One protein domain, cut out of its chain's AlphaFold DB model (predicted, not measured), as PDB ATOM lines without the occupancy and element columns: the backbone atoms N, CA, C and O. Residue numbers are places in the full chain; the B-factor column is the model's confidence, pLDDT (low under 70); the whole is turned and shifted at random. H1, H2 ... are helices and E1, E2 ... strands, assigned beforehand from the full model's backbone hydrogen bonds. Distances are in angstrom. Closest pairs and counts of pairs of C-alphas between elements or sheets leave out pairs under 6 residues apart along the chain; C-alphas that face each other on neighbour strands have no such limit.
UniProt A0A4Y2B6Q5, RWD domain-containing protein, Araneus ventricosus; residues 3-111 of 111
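What this domain is: This is residues 3 to 111 of the 111 residues of the protein "RWD domain-containing protein" of Araneus ventricosus (UniProt A0A4Y2B6Q5). A small head, in which the two-stranded hairpin E1 and E2 covers one side of a helical hairpin made by H1 and the first part of H2, has one long arm: H2 runs on out of the head, and residues 91 to 111 stick out free. Residues 3 to 16 make a loop with no named element at the edge of the head, beside E1. The printed part has 109 residues with two named strands and two named helices, in the order E1, E2, H1, H2; the sheet, E1 - E2, is antiparallel and the class is mixed, helices and strands. The whole is extended, with a radius of gyration of the C-alphas of 20.2 A, and spans 76 by 25 by 18 A, the arm making much of the length.

Where its parts are: E1 is residues 17 to 23, 19.9 A from first to last C-alpha, and begins at C-alpha 17 at (25.474, 110.790, 8.004). E2 is residues 34 to 41, 21.3 A long. H1 is residues 45 to 61, 24.8 A long, with C-alpha 45 at (15.973, 119.838, 8.399). H2 is residues 68 to 109, 61.6 A long, and ends at C-alpha 109 at (21.949, 131.552, -32.496).

How they stand to each other: E1 and E2 form a hairpin and are antiparallel, with 160 degrees between their directions; N 19 and O 39 are 2.8 A apart and N 36 and O 21 are 3.0 A apart, both within hydrogen-bond range. Residues 3 to 4 pair, antiparallel, with residues 17 to 18 of E1. E2 and H1 are near each other, with 10 pairs of C-alphas within 10 A. The closest C-alphas of E1 and H2 are those of Ala 17 and Leu 79, 7.6 A apart. H1 and H2 form a helical hairpin: they touch, with the C-alphas of Leu 55 and Ile 71 closest at 6.4 A, and run opposite ways at a shallow tilt of 29 degrees. H2 touches H1 with residues 70 to 78 alone. E1 and H1 are apart, and so are E2 and H2. In H1 and H2 every O i to N i+4 pair is within hydrogen-bond range.

The domain as a whole: The two C-alphas farthest apart, those of Pro 26 and Tyr 111, are 76.1 A from each other. Residues 91 to 111, of which 91 to 109 belong to H2, stand free; without them the body of 88 residues spans 43 by 21 by 20 A. The printed part has no cut and ends at residue 111, the chain's last. The link from E2 to H1 is tight, those from E1 to E2 and from H1 to H2 are short, and no link is long. The mean pLDDT of the printed part is 89.8; residues 7 to 9, residue 12 and residue 111 are under 70.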
ATOM      1  N   ILE A   3      25.924 106.804  12.315       87.00
ATOM      2  CA  ILE A   3      25.362 106.054  11.199       87.00
ATOM      3  C   ILE A   3      25.729 106.820   9.938       87.00
ATOM      4  O   ILE A   3      25.410 108.001   9.805       87.00
ATOM      5  N   LYS A   4      26.432 106.157   9.023       84.50
ATOM      6  CA  LYS A   4      26.881 106.739   7.757       84.50
ATOM      7  C   LYS A   4      26.521 105.798   6.620       84.50
ATOM      8  O   LYS A   4      26.665 104.586   6.760       84.50
ATOM      9  N   THR A   5      26.060 106.355   5.509       82.12
ATOM     10  CA  THR A   5      25.850 105.598   4.273       82.12
ATOM     11  C   THR A   5      27.184 105.161   3.672       82.12
ATOM     12  O   THR A   5      28.178 105.874   3.796       82.12
ATOM     13  N   GLU A   6      27.209 104.025   2.973       75.00
ATOM     14  CA  GLU A   6      28.389 103.617   2.206       75.00
ATOM     15  C   GLU A   6      28.576 104.524   0.979       75.00
ATOM     16  O   GLU A   6      27.697 104.624   0.121       75.00
ATOM     17  N   ASN A   7      29.738 105.173   0.884       62.88
ATOM     18  CA  ASN A   7      30.087 106.002  -0.266       62.88
ATOM     19  C   ASN A   7      30.422 105.104  -1.457       62.88
ATOM     20  O   ASN A   7      31.433 104.402  -1.453       62.88
ATOM     21  N   ALA A   8      29.603 105.160  -2.506       59.88
ATOM     22  CA  ALA A   8      29.916 104.499  -3.773       59.88
ATOM     23  C   ALA A   8      30.967 105.272  -4.600       59.88
ATOM     24  O   ALA A   8      31.514 104.729  -5.561       59.88
ATOM     25  N   THR A   9      31.239 106.536  -4.252       62.12
ATOM     26  CA  THR A   9      32.119 107.453  -4.988       62.12
ATOM     27  C   THR A   9      32.904 108.360  -4.025       62.12
ATOM     28  O   THR A   9      32.499 108.567  -2.884       62.12
ATOM     29  N   ASP A  10      34.012 108.949  -4.489       71.06
ATOM     30  CA  ASP A  10      34.778 109.979  -3.751       71.06
ATOM     31  C   ASP A  10      34.060 111.349  -3.705       71.06
ATOM     32  O   ASP A  10      34.652 112.360  -3.326       71.06
ATOM     33  N   ASN A  11      32.790 111.420  -4.124       75.19
ATOM     34  CA  ASN A  11      32.037 112.666  -4.137       75.19
ATOM     35  C   ASN A  11      31.525 112.987  -2.716       75.19
ATOM     36  O   ASN A  11      30.671 112.260  -2.202       75.19
ATOM     37  N   PRO A  12      31.982 114.083  -2.078       69.88
ATOM     38  CA  PRO A  12      31.547 114.464  -0.732       69.88
ATOM     39  C   PRO A  12      30.063 114.863  -0.662       69.88
ATOM     40  O   PRO A  12      29.525 115.037   0.424       69.88
ATOM     41  N   GLU A  13      29.383 114.997  -1.801       71.12
ATOM     42  CA  GLU A  13      27.940 115.236  -1.853       71.12
ATOM     43  C   GLU A  13      27.095 113.961  -2.021       71.12
ATOM     44  O   GLU A  13      25.867 114.046  -2.040       71.12
ATOM     45  N   GLU A  14      27.726 112.792  -2.171       83.62
ATOM     46  CA  GLU A  14      27.056 111.499  -2.387       83.62
ATOM     47  C   GLU A  14      27.115 110.603  -1.144       83.62
ATOM     48  O   GLU A  14      27.193 109.379  -1.244       83.62
ATOM     49  N   TYR A  15      27.047 111.214   0.038       87.00
ATOM     50  CA  TYR A  15      26.888 110.503   1.303       87.00
ATOM     51  C   TYR A  15      25.949 111.246   2.236       87.00
ATOM     52  O   TYR A  15      25.799 112.457   2.111       87.00
ATOM     53  N   ALA A  16      25.358 110.534   3.191       90.25
ATOM     54  CA  ALA A  16      24.614 111.111   4.299       90.25
ATOM     55  C   ALA A  16      25.065 110.469   5.615       90.25
ATOM     56  O   ALA A  16      25.390 109.277   5.673       90.25
ATOM     57  N   ALA A  17      25.102 111.265   6.679       91.44
ATOM     58  CA  ALA A  17      25.474 110.790   8.004       91.44
ATOM     59  C   ALA A  17      24.582 111.400   9.082       91.44
ATOM     60  O   ALA A  17      24.168 112.552   8.980       91.44
ATOM     61  N   ILE A  18      24.334 110.634  10.141       94.19
ATOM     62  CA  ILE A  18      23.672 111.115  11.349       94.19
ATOM     63  C   ILE A  18      24.331 110.521  12.591       94.19
ATOM     64  O   ILE A  18      24.747 109.360  12.609       94.19
ATOM     65  N   SER A  19      24.380 111.307  13.656       95.50
ATOM     66  CA  SER A  19      24.807 110.866  14.978       95.50
ATOM     67  C   SER A  19      23.601 110.862  15.906       95.50
ATOM     68  O   SER A  19      23.069 111.914  16.251       95.50
ATOM     69  N   LEU A  20      23.165 109.675  16.330       95.25
ATOM     70  CA  LEU A  20      22.044 109.506  17.256       95.25
ATOM     71  C   LEU A  20      22.545 109.290  18.683       95.25
ATOM     72  O   LEU A  20      23.373 108.409  18.953       95.25
ATOM     73  N   LYS A  21      22.016 110.065  19.623       95.44
ATOM     74  CA  LYS A  21      22.269 109.918  21.052       95.44
ATOM     75  C   LYS A  21      21.094 109.201  21.705       95.44
ATOM     76  O   LYS A  21      19.960 109.658  21.633       95.44
ATOM     77  N   PHE A  22      21.403 108.100  22.383       94.44
ATOM     78  CA  PHE A  22      20.441 107.304  23.133       94.44
ATOM     79  C   PHE A  22      20.671 107.504  24.627       94.44
ATOM     80  O   PHE A  22      21.781 107.282  25.117       94.44
ATOM     81  N   THR A  23      19.625 107.881  25.355       94.38
ATOM     82  CA  THR A  23      19.640 107.920  26.821       94.38
ATOM     83  C   THR A  23      18.699 106.847  27.348       94.38
ATOM     84  O   THR A  23      17.491 106.897  27.112       94.38
ATOM     85  N   TYR A  24      19.260 105.863  28.053       93.00
ATOM     86  CA  TYR A  24      18.476 104.816  28.697       93.00
ATOM     87  C   TYR A  24      17.676 105.387  29.864       93.00
ATOM     88  O   TYR A  24      18.212 106.114  30.702       93.00
ATOM     89  N   VAL A  25      16.405 105.006  29.928       93.06
ATOM     90  CA  VAL A  25      15.521 105.295  31.056       93.06
ATOM     91  C   VAL A  25      15.463 104.084  31.996       93.06
ATOM     92  O   VAL A  25      15.682 102.957  31.543       93.06
ATOM     93  N   PRO A  26      15.173 104.270  33.298       95.00
ATOM     94  CA  PRO A  26      15.121 103.164  34.258       95.00
ATOM     95  C   PRO A  26      14.143 102.048  33.876       95.00
ATOM     96  O   PRO A  26      14.399 100.890  34.190       95.00
ATOM     97  N   SER A  27      13.048 102.394  33.197       94.69
ATOM     98  CA  SER A  27      11.989 101.461  32.801       94.69
ATOM     99  C   SER A  27      12.229 100.811  31.432       94.69
ATOM    100  O   SER A  27      11.340 100.158  30.903       94.69
ATOM    101  N   TYR A  28      13.399 100.987  30.814       90.62
ATOM    102  CA  TYR A  28      13.702 100.342  29.538       90.62
ATOM    103  C   TYR A  28      13.802  98.808  29.708       90.62
ATOM    104  O   TYR A  28      14.495  98.355  30.626       90.62
ATOM    105  N   PRO A  29      13.200  97.989  28.819       92.62
ATOM    106  CA  PRO A  29      12.588  98.352  27.533       92.62
ATOM    107  C   PRO A  29      11.076  98.635  27.552       92.62
ATOM    108  O   PRO A  29      10.500  98.875  26.491       92.62
ATOM    109  N   ASP A  30      10.420  98.590  28.711       93.56
ATOM    110  CA  ASP A  30       8.981  98.876  28.831       93.56
ATOM    111  C   ASP A  30       8.654 100.346  28.509       93.56
ATOM    112  O   ASP A  30       7.561 100.659  28.041       93.56
ATOM    113  N   GLU A  31       9.619 101.244  28.714       93.31
ATOM    114  CA  GLU A  31       9.574 102.647  28.306       93.31
ATOM    115  C   GLU A  31      10.646 102.944  27.249       93.31
ATOM    116  O   GLU A  31      11.762 102.408  27.283       93.31
ATOM    117  N   ALA A  32      10.299 103.820  26.305       92.69
ATOM    118  CA  ALA A  32      11.167 104.212  25.207       92.69
ATOM    119  C   ALA A  32      12.467 104.875  25.705       92.69
ATOM    120  O   ALA A  32      12.427 105.697  26.624       92.69
ATOM    121  N   PRO A  33      13.624 104.590  25.076       93.88
ATOM    122  CA  PRO A  33      14.815 105.395  25.301       93.88
ATOM    123  C   PRO A  33      14.602 106.802  24.729       93.88
ATOM    124  O   PRO A  33      13.892 106.988  23.740       93.88
ATOM    125  N   ILE A  34      15.272 107.797  25.308       93.50
ATOM    126  CA  ILE A  34      15.292 109.140  24.722       93.50
ATOM    127  C   ILE A  34      16.277 109.111  23.554       93.50
ATOM    128  O   ILE A  34      17.452 108.785  23.754       93.50
ATOM    129  N   VAL A  35      15.795 109.439  22.355       94.31
ATOM    130  CA  VAL A  35      16.593 109.497  21.125       94.31
ATOM    131  C   VAL A  35      16.669 110.940  20.653       94.31
ATOM    132  O   VAL A  35      15.644 111.595  20.480       94.31
ATOM    133  N   GLU A  36      17.887 111.430  20.453       94.19
ATOM    134  CA  GLU A  36      18.163 112.791  19.995       94.19
ATOM    135  C   GLU A  36      19.158 112.753  18.833       94.19
ATOM    136  O   GLU A  36      20.087 111.939  18.829       94.19
ATOM    137  N   VAL A  37      19.007 113.668  17.876       94.81
ATOM    138  CA  VAL A  37      20.013 113.899  16.834       94.81
ATOM    139  C   VAL A  37      21.094 114.803  17.410       94.81
ATOM    140  O   VAL A  37      20.831 115.938  17.796       94.81
ATOM    141  N   ALA A  38      22.310 114.274  17.522       94.94
ATOM    142  CA  ALA A  38      23.468 115.005  18.022       94.94
ATOM    143  C   ALA A  38      24.202 115.760  16.907       94.94
ATOM    144  O   ALA A  38      24.749 116.828  17.164       94.94
ATOM    145  N   ASP A  39      24.234 115.188  15.703       95.00
ATOM    146  CA  ASP A  39      24.880 115.770  14.525       95.00
ATOM    147  C   ASP A  39      24.319 115.141  13.241       95.00
ATOM    148  O   ASP A  39      23.800 114.019  13.279       95.00
ATOM    149  N   SER A  40      24.446 115.833  12.112       93.19
ATOM    150  CA  SER A  40      23.999 115.361  10.799       93.19
ATOM    151  C   SER A  40      24.802 115.999   9.667       93.19
ATOM    152  O   SER A  40      25.044 117.204   9.678       93.19
ATOM    153  N   GLU A  41      25.138 115.216   8.643       91.50
ATOM    154  CA  GLU A  41      25.840 115.676   7.441       91.50
ATOM    155  C   GLU A  41      25.015 115.336   6.194       91.50
ATOM    156  O   GLU A  41      24.514 114.214   6.070       91.50
ATOM    157  N   ASN A  42      24.911 116.283   5.252       89.50
ATOM    158  CA  ASN A  42      24.188 116.130   3.979       89.50
ATOM    159  C   ASN A  42      22.707 115.712   4.120       89.50
ATOM    160  O   ASN A  42      22.137 115.094   3.222       89.50
ATOM    161  N   LEU A  43      22.081 116.087   5.238       90.19
ATOM    162  CA  LEU A  43      20.646 115.977   5.487       90.19
ATOM    163  C   LEU A  43      20.072 117.381   5.676       90.19
ATOM    164  O   LEU A  43      20.706 118.234   6.298       90.19
ATOM    165  N   SER A  44      18.890 117.627   5.123       91.56
ATOM    166  CA  SER A  44      18.133 118.856   5.363       91.56
ATOM    167  C   SER A  44      17.270 118.737   6.624       91.56
ATOM    168  O   SER A  44      16.968 117.628   7.056       91.56
ATOM    169  N   ASP A  45      16.839 119.861   7.206       92.56
ATOM    170  CA  ASP A  45      15.973 119.838   8.399       92.56
ATOM    171  C   ASP A  45      14.700 118.981   8.204       92.56
ATOM    172  O   ASP A  45      14.415 118.166   9.081       92.56
ATOM    173  N   PRO A  46      13.993 119.040   7.050       94.06
ATOM    174  CA  PRO A  46      12.871 118.135   6.784       94.06
ATOM    175  C   PRO A  46      13.263 116.653   6.778       94.06
ATOM    176  O   PRO A  46      12.494 115.815   7.231       94.06
ATOM    177  N   ASP A  47      14.472 116.315   6.314       93.12
ATOM    178  CA  ASP A  47      14.954 114.927   6.338       93.12
ATOM    179  C   ASP A  47      15.130 114.424   7.766       93.12
ATOM    180  O   ASP A  47      14.859 113.263   8.067       93.12
ATOM    181  N   ILE A  48      15.613 115.302   8.643       93.94
ATOM    182  CA  ILE A  48      15.813 114.994  10.054       93.94
ATOM    183  C   ILE A  48      14.458 114.812  10.742       93.94
ATOM    184  O   ILE A  48      14.299 113.866  11.514       93.94
ATOM    185  N   GLU A  49      13.484 115.676  10.452       95.50
ATOM    186  CA  GLU A  49      12.114 115.557  10.962       95.50
ATOM    187  C   GLU A  49      11.464 114.241  10.509       95.50
ATOM    188  O   GLU A  49      11.044 113.454  11.360       95.50
ATOM    189  N   ASP A  50      11.493 113.940   9.208       95.69
ATOM    190  CA  ASP A  50      10.941 112.707   8.632       95.69
ATOM    191  C   ASP A  50      11.592 111.449   9.235       95.69
ATOM    192  O   ASP A  50      10.912 110.471   9.566       95.69
ATOM    193  N   LEU A  51      12.922 111.459   9.403       95.19
ATOM    194  CA  LEU A  51      13.640 110.362  10.049       95.19
ATOM    195  C   LEU A  51      13.216 110.212  11.512       95.19
ATOM    196  O   LEU A  51      12.988 109.094  11.967       95.19
ATOM    197  N   MET A  52      13.099 111.307  12.264       95.44
ATOM    198  CA  MET A  52      12.704 111.242  13.672       95.44
ATOM    199  C   MET A  52      11.268 110.746  13.848       95.44
ATOM    200  O   MET A  52      11.026 109.940  14.748       95.44
ATOM    201  N   GLU A  53      10.333 111.155  12.989       96.50
ATOM    202  CA  GLU A  53       8.966 110.617  12.976       96.50
ATOM    203  C   GLU A  53       8.956 109.113  12.677       96.50
ATOM    204  O   GLU A  53       8.309 108.336  13.387       96.50
ATOM    205  N   PHE A  54       9.739 108.678  11.687       96.44
ATOM    206  CA  PHE A  54       9.904 107.264  11.365       96.44
ATOM    207  C   PHE A  54      10.495 106.466  12.538       96.44
ATOM    208  O   PHE A  54       9.969 105.420  12.915       96.44
ATOM    209  N   LEU A  55      11.554 106.955  13.190       95.25
ATOM    210  CA  LEU A  55      12.136 106.255  14.338       95.25
ATOM    211  C   LEU A  55      11.185 106.213  15.537       95.25
ATOM    212  O   LEU A  55      11.176 105.223  16.269       95.25
ATOM    213  N   GLN A  56      10.354 107.240  15.733       94.75
ATOM    214  CA  GLN A  56       9.317 107.215  16.765       94.75
ATOM    215  C   GLN A  56       8.295 106.101  16.525       94.75
ATOM    216  O   GLN A  56       7.925 105.429  17.492       94.75
ATOM    217  N   SER A  57       7.876 105.843  15.280       95.94
ATOM    218  CA  SER A  57       6.958 104.728  15.003       95.94
ATOM    219  C   SER A  57       7.605 103.379  15.322       95.94
ATOM    220  O   SER A  57       7.000 102.563  16.017       95.94
ATOM    221  N   ILE A  58       8.870 103.182  14.930       94.88
ATOM    222  CA  ILE A  58       9.637 101.967  15.246       94.88
ATOM    223  C   ILE A  58       9.759 101.762  16.762       94.88
ATOM    224  O   ILE A  58       9.577 100.648  17.255       94.88
ATOM    225  N   ILE A  59      10.034 102.825  17.521       93.88
ATOM    226  CA  ILE A  59      10.124 102.766  18.986       93.88
ATOM    227  C   ILE A  59       8.803 102.296  19.597       93.88
ATOM    228  O   ILE A  59       8.811 101.401  20.438       93.88
ATOM    229  N   GLN A  60       7.673 102.872  19.172       93.38
ATOM    230  CA  GLN A  60       6.353 102.512  19.700       93.38
ATOM    231  C   GLN A  60       5.992 101.052  19.403       93.38
ATOM    232  O   GLN A  60       5.458 100.364  20.271       93.38
ATOM    233  N   GLU A  61       6.323 100.558  18.209       94.12
ATOM    234  CA  GLU A  61       6.067  99.169  17.809       94.12
ATOM    235  C   GLU A  61       6.900  98.148  18.595       94.12
ATOM    236  O   GLU A  61       6.491  96.996  18.735       94.12
ATOM    237  N   ASN A  62       8.055  98.562  19.125       92.81
ATOM    238  CA  ASN A  62       9.012  97.678  19.789       92.81
ATOM    239  C   ASN A  62       9.061  97.849  21.323       92.81
ATOM    240  O   ASN A  62       9.940  97.274  21.971       92.81
ATOM    241  N   LEU A  63       8.129  98.599  21.927       93.44
ATOM    242  CA  LEU A  63       8.020  98.727  23.388       93.44
ATOM    243  C   LEU A  63       7.844  97.368  24.081       93.44
ATOM    244  O   LEU A  63       7.167  96.468  23.586       93.44
ATOM    245  N   GLY A  64       8.464  97.224  25.253       91.25
ATOM    246  CA  GLY A  64       8.510  95.963  25.999       91.25
ATOM    247  C   GLY A  64       9.580  94.983  25.501       91.25
ATOM    248  O   GLY A  64       9.721  93.893  26.057       91.25
ATOM    249  N   MET A  65      10.372  95.353  24.485       91.19
ATOM    250  CA  MET A  65      11.510  94.575  23.991       91.19
ATOM    251  C   MET A  65      12.743  95.456  23.755       91.19
ATOM    252  O   MET A  65      12.656  96.640  23.443       91.19
ATOM    253  N   VAL A  66      13.936  94.875  23.909       89.62
ATOM    254  CA  VAL A  66      15.190  95.570  23.595       89.62
ATOM    255  C   VAL A  66      15.200  95.960  22.110       89.62
ATOM    256  O   VAL A  66      15.225  95.087  21.250       89.62
ATOM    257  N   MET A  67      15.227  97.264  21.823       93.81
ATOM    258  CA  MET A  67      14.969  97.821  20.486       93.81
ATOM    259  C   MET A  67      16.109  98.672  19.903       93.81
ATOM    260  O   MET A  67      16.031  99.071  18.749       93.81
ATOM    261  N   VAL A  68      17.180  98.964  20.657       92.31
ATOM    262  CA  VAL A  68      18.270  99.853  20.181       92.31
ATOM    263  C   VAL A  68      18.878  99.372  18.860       92.31
ATOM    264  O   VAL A  68      19.106 100.177  17.964       92.31
ATOM    265  N   TYR A  69      19.102  98.063  18.711       92.31
ATOM    266  CA  TYR A  69      19.607  97.500  17.455       92.31
ATOM    267  C   TYR A  69      18.624  97.706  16.293       92.31
ATOM    268  O   TYR A  69      19.049  98.059  15.194       92.31
ATOM    269  N   THR A  70      17.325  97.530  16.546       93.62
ATOM    270  CA  THR A  70      16.259  97.770  15.566       93.62
ATOM    271  C   THR A  70      16.284  99.224  15.112       93.62
ATOM    272  O   THR A  70      16.422  99.474  13.924       93.62
ATOM    273  N   ILE A  71      16.292 100.182  16.045       94.19
ATOM    274  CA  ILE A  71      16.330 101.619  15.725       94.19
ATOM    275  C   ILE A  71      17.539 101.962  14.846       94.19
ATOM    276  O   ILE A  71      17.402 102.680  13.862       94.19
ATOM    277  N   VAL A  72      18.725 101.439  15.173       93.62
ATOM    278  CA  VAL A  72      19.948 101.704  14.396       93.62
ATOM    279  C   VAL A  72      19.868 101.097  12.995       93.62
ATOM    280  O   VAL A  72      20.295 101.727  12.030       93.62
ATOM    281  N   SER A  73      19.315  99.888  12.879       94.12
ATOM    282  CA  SER A  73      19.169  99.192  11.597       94.12
ATOM    283  C   SER A  73      18.182  99.924  10.686       94.12
ATOM    284  O   SER A  73      18.510 100.220   9.539       94.12
ATOM    285  N   GLU A  74      17.024 100.301  11.230       95.81
ATOM    286  CA  GLU A  74      15.986 101.053  10.524       95.81
ATOM    287  C   GLU A  74      16.477 102.452  10.123       95.81
ATOM    288  O   GLU A  74      16.284 102.872   8.984       95.81
ATOM    289  N   ALA A  75      17.194 103.155  11.009       94.62
ATOM    290  CA  ALA A  75      17.811 104.440  10.680       94.62
ATOM    291  C   ALA A  75      18.800 104.304   9.513       94.62
ATOM    292  O   ALA A  75      18.746 105.082   8.565       94.62
ATOM    293  N   SER A  76      19.680 103.298   9.554       92.88
ATOM    294  CA  SER A  76      20.661 103.039   8.493       92.88
ATOM    295  C   SER A  76      19.999 102.757   7.138       92.88
ATOM    296  O   SER A  76      20.408 103.297   6.102       92.88
ATOM    297  N   GLU A  77      18.936 101.951   7.135       94.38
ATOM    298  CA  GLU A  77      18.173 101.656   5.923       94.38
ATOM    299  C   GLU A  77      17.453 102.902   5.389       94.38
ATOM    300  O   GLU A  77      17.493 103.174   4.184       94.38
ATOM    301  N   TRP A  78      16.843 103.691   6.276       94.75
ATOM    302  CA  TRP A  78      16.194 104.951   5.921       94.75
ATOM    303  C   TRP A  78      17.185 105.931   5.277       94.75
ATOM    304  O   TRP A  78      16.930 106.431   4.179       94.75
ATOM    305  N   LEU A  79      18.357 106.126   5.894       93.19
ATOM    306  CA  LEU A  79      19.438 106.979   5.382       93.19
ATOM    307  C   LEU A  79      19.893 106.549   3.988       93.19
ATOM    308  O   LEU A  79      20.037 107.380   3.092       93.19
ATOM    309  N   SER A  80      20.064 105.243   3.788       90.88
ATOM    310  CA  SER A  80      20.470 104.684   2.498       90.88
ATOM    311  C   SER A  80      19.427 104.963   1.408       90.88
ATOM    312  O   SER A  80      19.774 105.387   0.304       90.88
ATOM    313  N   LYS A  81      18.133 104.796   1.718       91.69
ATOM    314  CA  LYS A  81      17.032 105.119   0.792       91.69
ATOM    315  C   LYS A  81      16.969 106.614   0.481       91.69
ATOM    316  O   LYS A  81      16.770 106.997  -0.680       91.69
ATOM    317  N   ARG A  82      17.157 107.464   1.496       90.31
ATOM    318  CA  ARG A  82      17.134 108.918   1.324       90.31
ATOM    319  C   ARG A  82      18.266 109.382   0.418       90.31
ATOM    320  O   ARG A  82      18.008 110.120  -0.530       90.31
ATOM    321  N   LEU A  83      19.478 108.872   0.627       88.25
ATOM    322  CA  LEU A  83      20.632 109.196  -0.206       88.25
ATOM    323  C   LEU A  83      20.399 108.856  -1.685       88.25
ATOM    324  O   LEU A  83      20.637 109.693  -2.555       88.25
ATOM    325  N   VAL A  84      19.883 107.658  -1.983       88.31
ATOM    326  CA  VAL A  84      19.560 107.253  -3.365       88.31
ATOM    327  C   VAL A  84      18.581 108.237  -4.012       88.31
ATOM    328  O   VAL A  84      18.755 108.616  -5.174       88.31
ATOM    329  N   THR A  85      17.579 108.682  -3.253       87.44
ATOM    330  CA  THR A  85      16.577 109.646  -3.723       87.44
ATOM    331  C   THR A  85      17.228 110.986  -4.054       87.44
ATOM    332  O   THR A  85      17.125 111.439  -5.195       87.44
ATOM    333  N   VAL A  86      17.989 111.555  -3.114       86.06
ATOM    334  CA  VAL A  86      18.666 112.854  -3.267       86.06
ATOM    335  C   VAL A  86      19.641 112.849  -4.448       86.06
ATOM    336  O   VAL A  86      19.624 113.766  -5.270       86.06
ATOM    337  N   ILE A  87      20.454 111.797  -4.600       86.06
ATOM    338  CA  ILE A  87      21.376 111.664  -5.740       86.06
ATOM    339  C   ILE A  87      20.597 111.636  -7.061       86.06
ATOM    340  O   ILE A  87      21.003 112.266  -8.041       86.06
ATOM    341  N   SER A  88      19.472 110.918  -7.108       87.12
ATOM    342  CA  SER A  88      18.654 110.826  -8.320       87.12
ATOM    343  C   SER A  88      18.003 112.162  -8.695       87.12
ATOM    344  O   SER A  88      17.927 112.495  -9.878       87.12
ATOM    345  N   GLU A  89      17.571 112.942  -7.704       87.44
ATOM    346  CA  GLU A  89      16.970 114.263  -7.893       87.44
ATOM    347  C   GLU A  89      18.006 115.272  -8.387       87.44
ATOM    348  O   GLU A  89      17.757 115.961  -9.377       87.44
ATOM    349  N   LYS A  90      19.201 115.291  -7.779       85.81
ATOM    350  CA  LYS A  90      20.318 116.142  -8.221       85.81
ATOM    351  C   LYS A  90      20.710 115.867  -9.674       85.81
ATOM    352  O   LYS A  90      20.852 116.805 -10.453       85.81
ATOM    353  N   LYS A  91      20.837 114.591 -10.062       86.88
ATOM    354  CA  LYS A  91      21.175 114.206 -11.447       86.88
ATOM    355  C   LYS A  91      20.128 114.697 -12.448       86.88
ATOM    356  O   LYS A  91      20.483 115.322 -13.441       86.88
ATOM    357  N   LYS A  92      18.841 114.490 -12.150       89.12
ATOM    358  CA  LYS A  92      17.736 114.956 -13.005       89.12
ATOM    359  C   LYS A  92      17.684 116.480 -13.118       89.12
ATOM    360  O   LYS A  92      17.415 117.002 -14.197       89.12
ATOM    361  N   ALA A  93      17.920 117.192 -12.017       89.00
ATOM    362  CA  ALA A  93      17.925 118.651 -12.008       89.00
ATOM    363  C   ALA A  93      19.062 119.220 -12.870       89.00
ATOM    364  O   ALA A  93      18.832 120.160 -13.631       89.00
ATOM    365  N   GLU A  94      20.259 118.629 -12.802       89.25
ATOM    366  CA  GLU A  94      21.384 119.062 -13.635       89.25
ATOM    367  C   GLU A  94      21.155 118.751 -15.120       89.25
ATOM    368  O   GLU A  94      21.382 119.616 -15.962       89.25
ATOM    369  N   GLU A  95      20.627 117.569 -15.452       91.38
ATOM    370  CA  GLU A  95      20.248 117.228 -16.831       91.38
ATOM    371  C   GLU A  95      19.232 118.224 -17.407       91.38
ATOM    372  O   GLU A  95      19.394 118.686 -18.537       91.38
ATOM    373  N   LEU A  96      18.215 118.601 -16.625       92.69
ATOM    374  CA  LEU A  96      17.225 119.595 -17.037       92.69
ATOM    375  C   LEU A  96      17.859 120.977 -17.239       92.69
ATOM    376  O   LEU A  96      17.548 121.654 -18.218       92.69
ATOM    377  N   ARG A  97      18.766 121.388 -16.346       92.44
ATOM    378  CA  ARG A  97      19.464 122.679 -16.435       92.44
ATOM    379  C   ARG A  97      20.339 122.764 -17.688       92.44
ATOM    380  O   ARG A  97      20.337 123.793 -18.359       92.44
ATOM    381  N   ILE A  98      21.047 121.683 -18.021       93.38
ATOM    382  CA  ILE A  98      21.854 121.585 -19.245       93.38
ATOM    383  C   ILE A  98      20.951 121.660 -20.482       93.38
ATOM    384  O   ILE A  98      21.217 122.458 -21.376       93.38
ATOM    385  N   GLN A  99      19.850 120.900 -20.514       92.06
ATOM    386  CA  GLN A  99      18.901 120.920 -21.637       92.06
ATOM    387  C   GLN A  99      18.295 122.311 -21.867       92.06
ATOM    388  O   GLN A  99      18.220 122.765 -23.008       92.06
ATOM    389  N   GLN A 100      17.907 123.007 -20.794       92.38
ATOM    390  CA  GLN A 100      17.372 124.369 -20.870       92.38
ATOM    391  C   GLN A 100      18.408 125.355 -21.424       92.38
ATOM    392  O   GLN A 100      18.093 126.134 -22.320       92.38
ATOM    393  N   ALA A 101      19.655 125.285 -20.949       92.88
ATOM    394  CA  ALA A 101      20.730 126.146 -21.437       92.88
ATOM    395  C   ALA A 101      21.054 125.895 -22.923       92.88
ATOM    396  O   ALA A 101      21.242 126.843 -23.684       92.88
ATOM    397  N   GLU A 102      21.072 124.628 -23.356       92.06
ATOM    398  CA  GLU A 102      21.284 124.264 -24.762       92.06
ATOM    399  C   GLU A 102      20.146 124.755 -25.671       92.06
ATOM    400  O   GLU A 102      20.395 125.190 -26.800       92.06
ATOM    401  N   GLU A 103      18.894 124.691 -25.209       89.88
ATOM    402  CA  GLU A 103      17.739 125.196 -25.955       89.88
ATOM    403  C   GLU A 103      17.784 126.724 -26.092       89.88
ATOM    404  O   GLU A 103      17.644 127.246 -27.202       89.88
ATOM    405  N   GLU A 104      18.061 127.443 -25.001       91.44
ATOM    406  CA  GLU A 104      18.218 128.900 -25.009       91.44
ATOM    407  C   GLU A 104      19.337 129.354 -25.958       91.44
ATOM    408  O   GLU A 104      19.161 130.307 -26.726       91.44
ATOM    409  N   GLU A 105      20.477 128.656 -25.964       90.81
ATOM    410  CA  GLU A 105      21.588 128.959 -26.868       90.81
ATOM    411  C   GLU A 105      21.221 128.695 -28.337       90.81
ATOM    412  O   GLU A 105      21.489 129.535 -29.203       90.81
ATOM    413  N   ARG A 106      20.539 127.579 -28.634       88.12
ATOM    414  CA  ARG A 106      20.047 127.270 -29.989       88.12
ATOM    415  C   ARG A 106      19.078 128.329 -30.505       88.12
ATOM    416  O   ARG A 106      19.200 128.734 -31.662       88.12
ATOM    417  N   VAL A 107      18.146 128.787 -29.667       91.56
ATOM    418  CA  VAL A 107      17.198 129.858 -30.016       91.56
ATOM    419  C   VAL A 107      17.938 131.173 -30.266       91.56
ATOM    420  O   VAL A 107      17.649 131.864 -31.242       91.56
ATOM    421  N   ARG A 108      18.932 131.507 -29.432       91.31
ATOM    422  CA  ARG A 108      19.727 132.736 -29.569       91.31
ATOM    423  C   ARG A 108      20.565 132.775 -30.849       91.31
ATOM    424  O   ARG A 108      20.716 133.847 -31.422       91.31
ATOM    425  N   LEU A 109      21.115 131.642 -31.288       88.31
ATOM    426  CA  LEU A 109      21.949 131.552 -32.496       88.31
ATOM    427  C   LEU A 109      21.143 131.529 -33.810       88.31
ATOM    428  O   LEU A 109      21.736 131.625 -34.883       88.31
ATOM    429  N   GLN A 110      19.816 131.378 -33.745       76.38
ATOM    430  CA  GLN A 110      18.920 131.382 -34.911       76.38
ATOM    431  C   GLN A 110      18.324 132.763 -35.259       76.38
ATOM    432  O   GLN A 110      17.589 132.856 -36.243       76.38
ATOM    433  N   TYR A 111      18.646 133.811 -34.492       53.38
ATOM    434  CA  TYR A 111      18.278 135.216 -34.737       53.38
ATOM    435  C   TYR A 111      19.482 136.043 -35.199       53.38
ATOM    436  O   TYR A 111      19.264 136.967 -36.017       53.38
TER     437      TYR A 111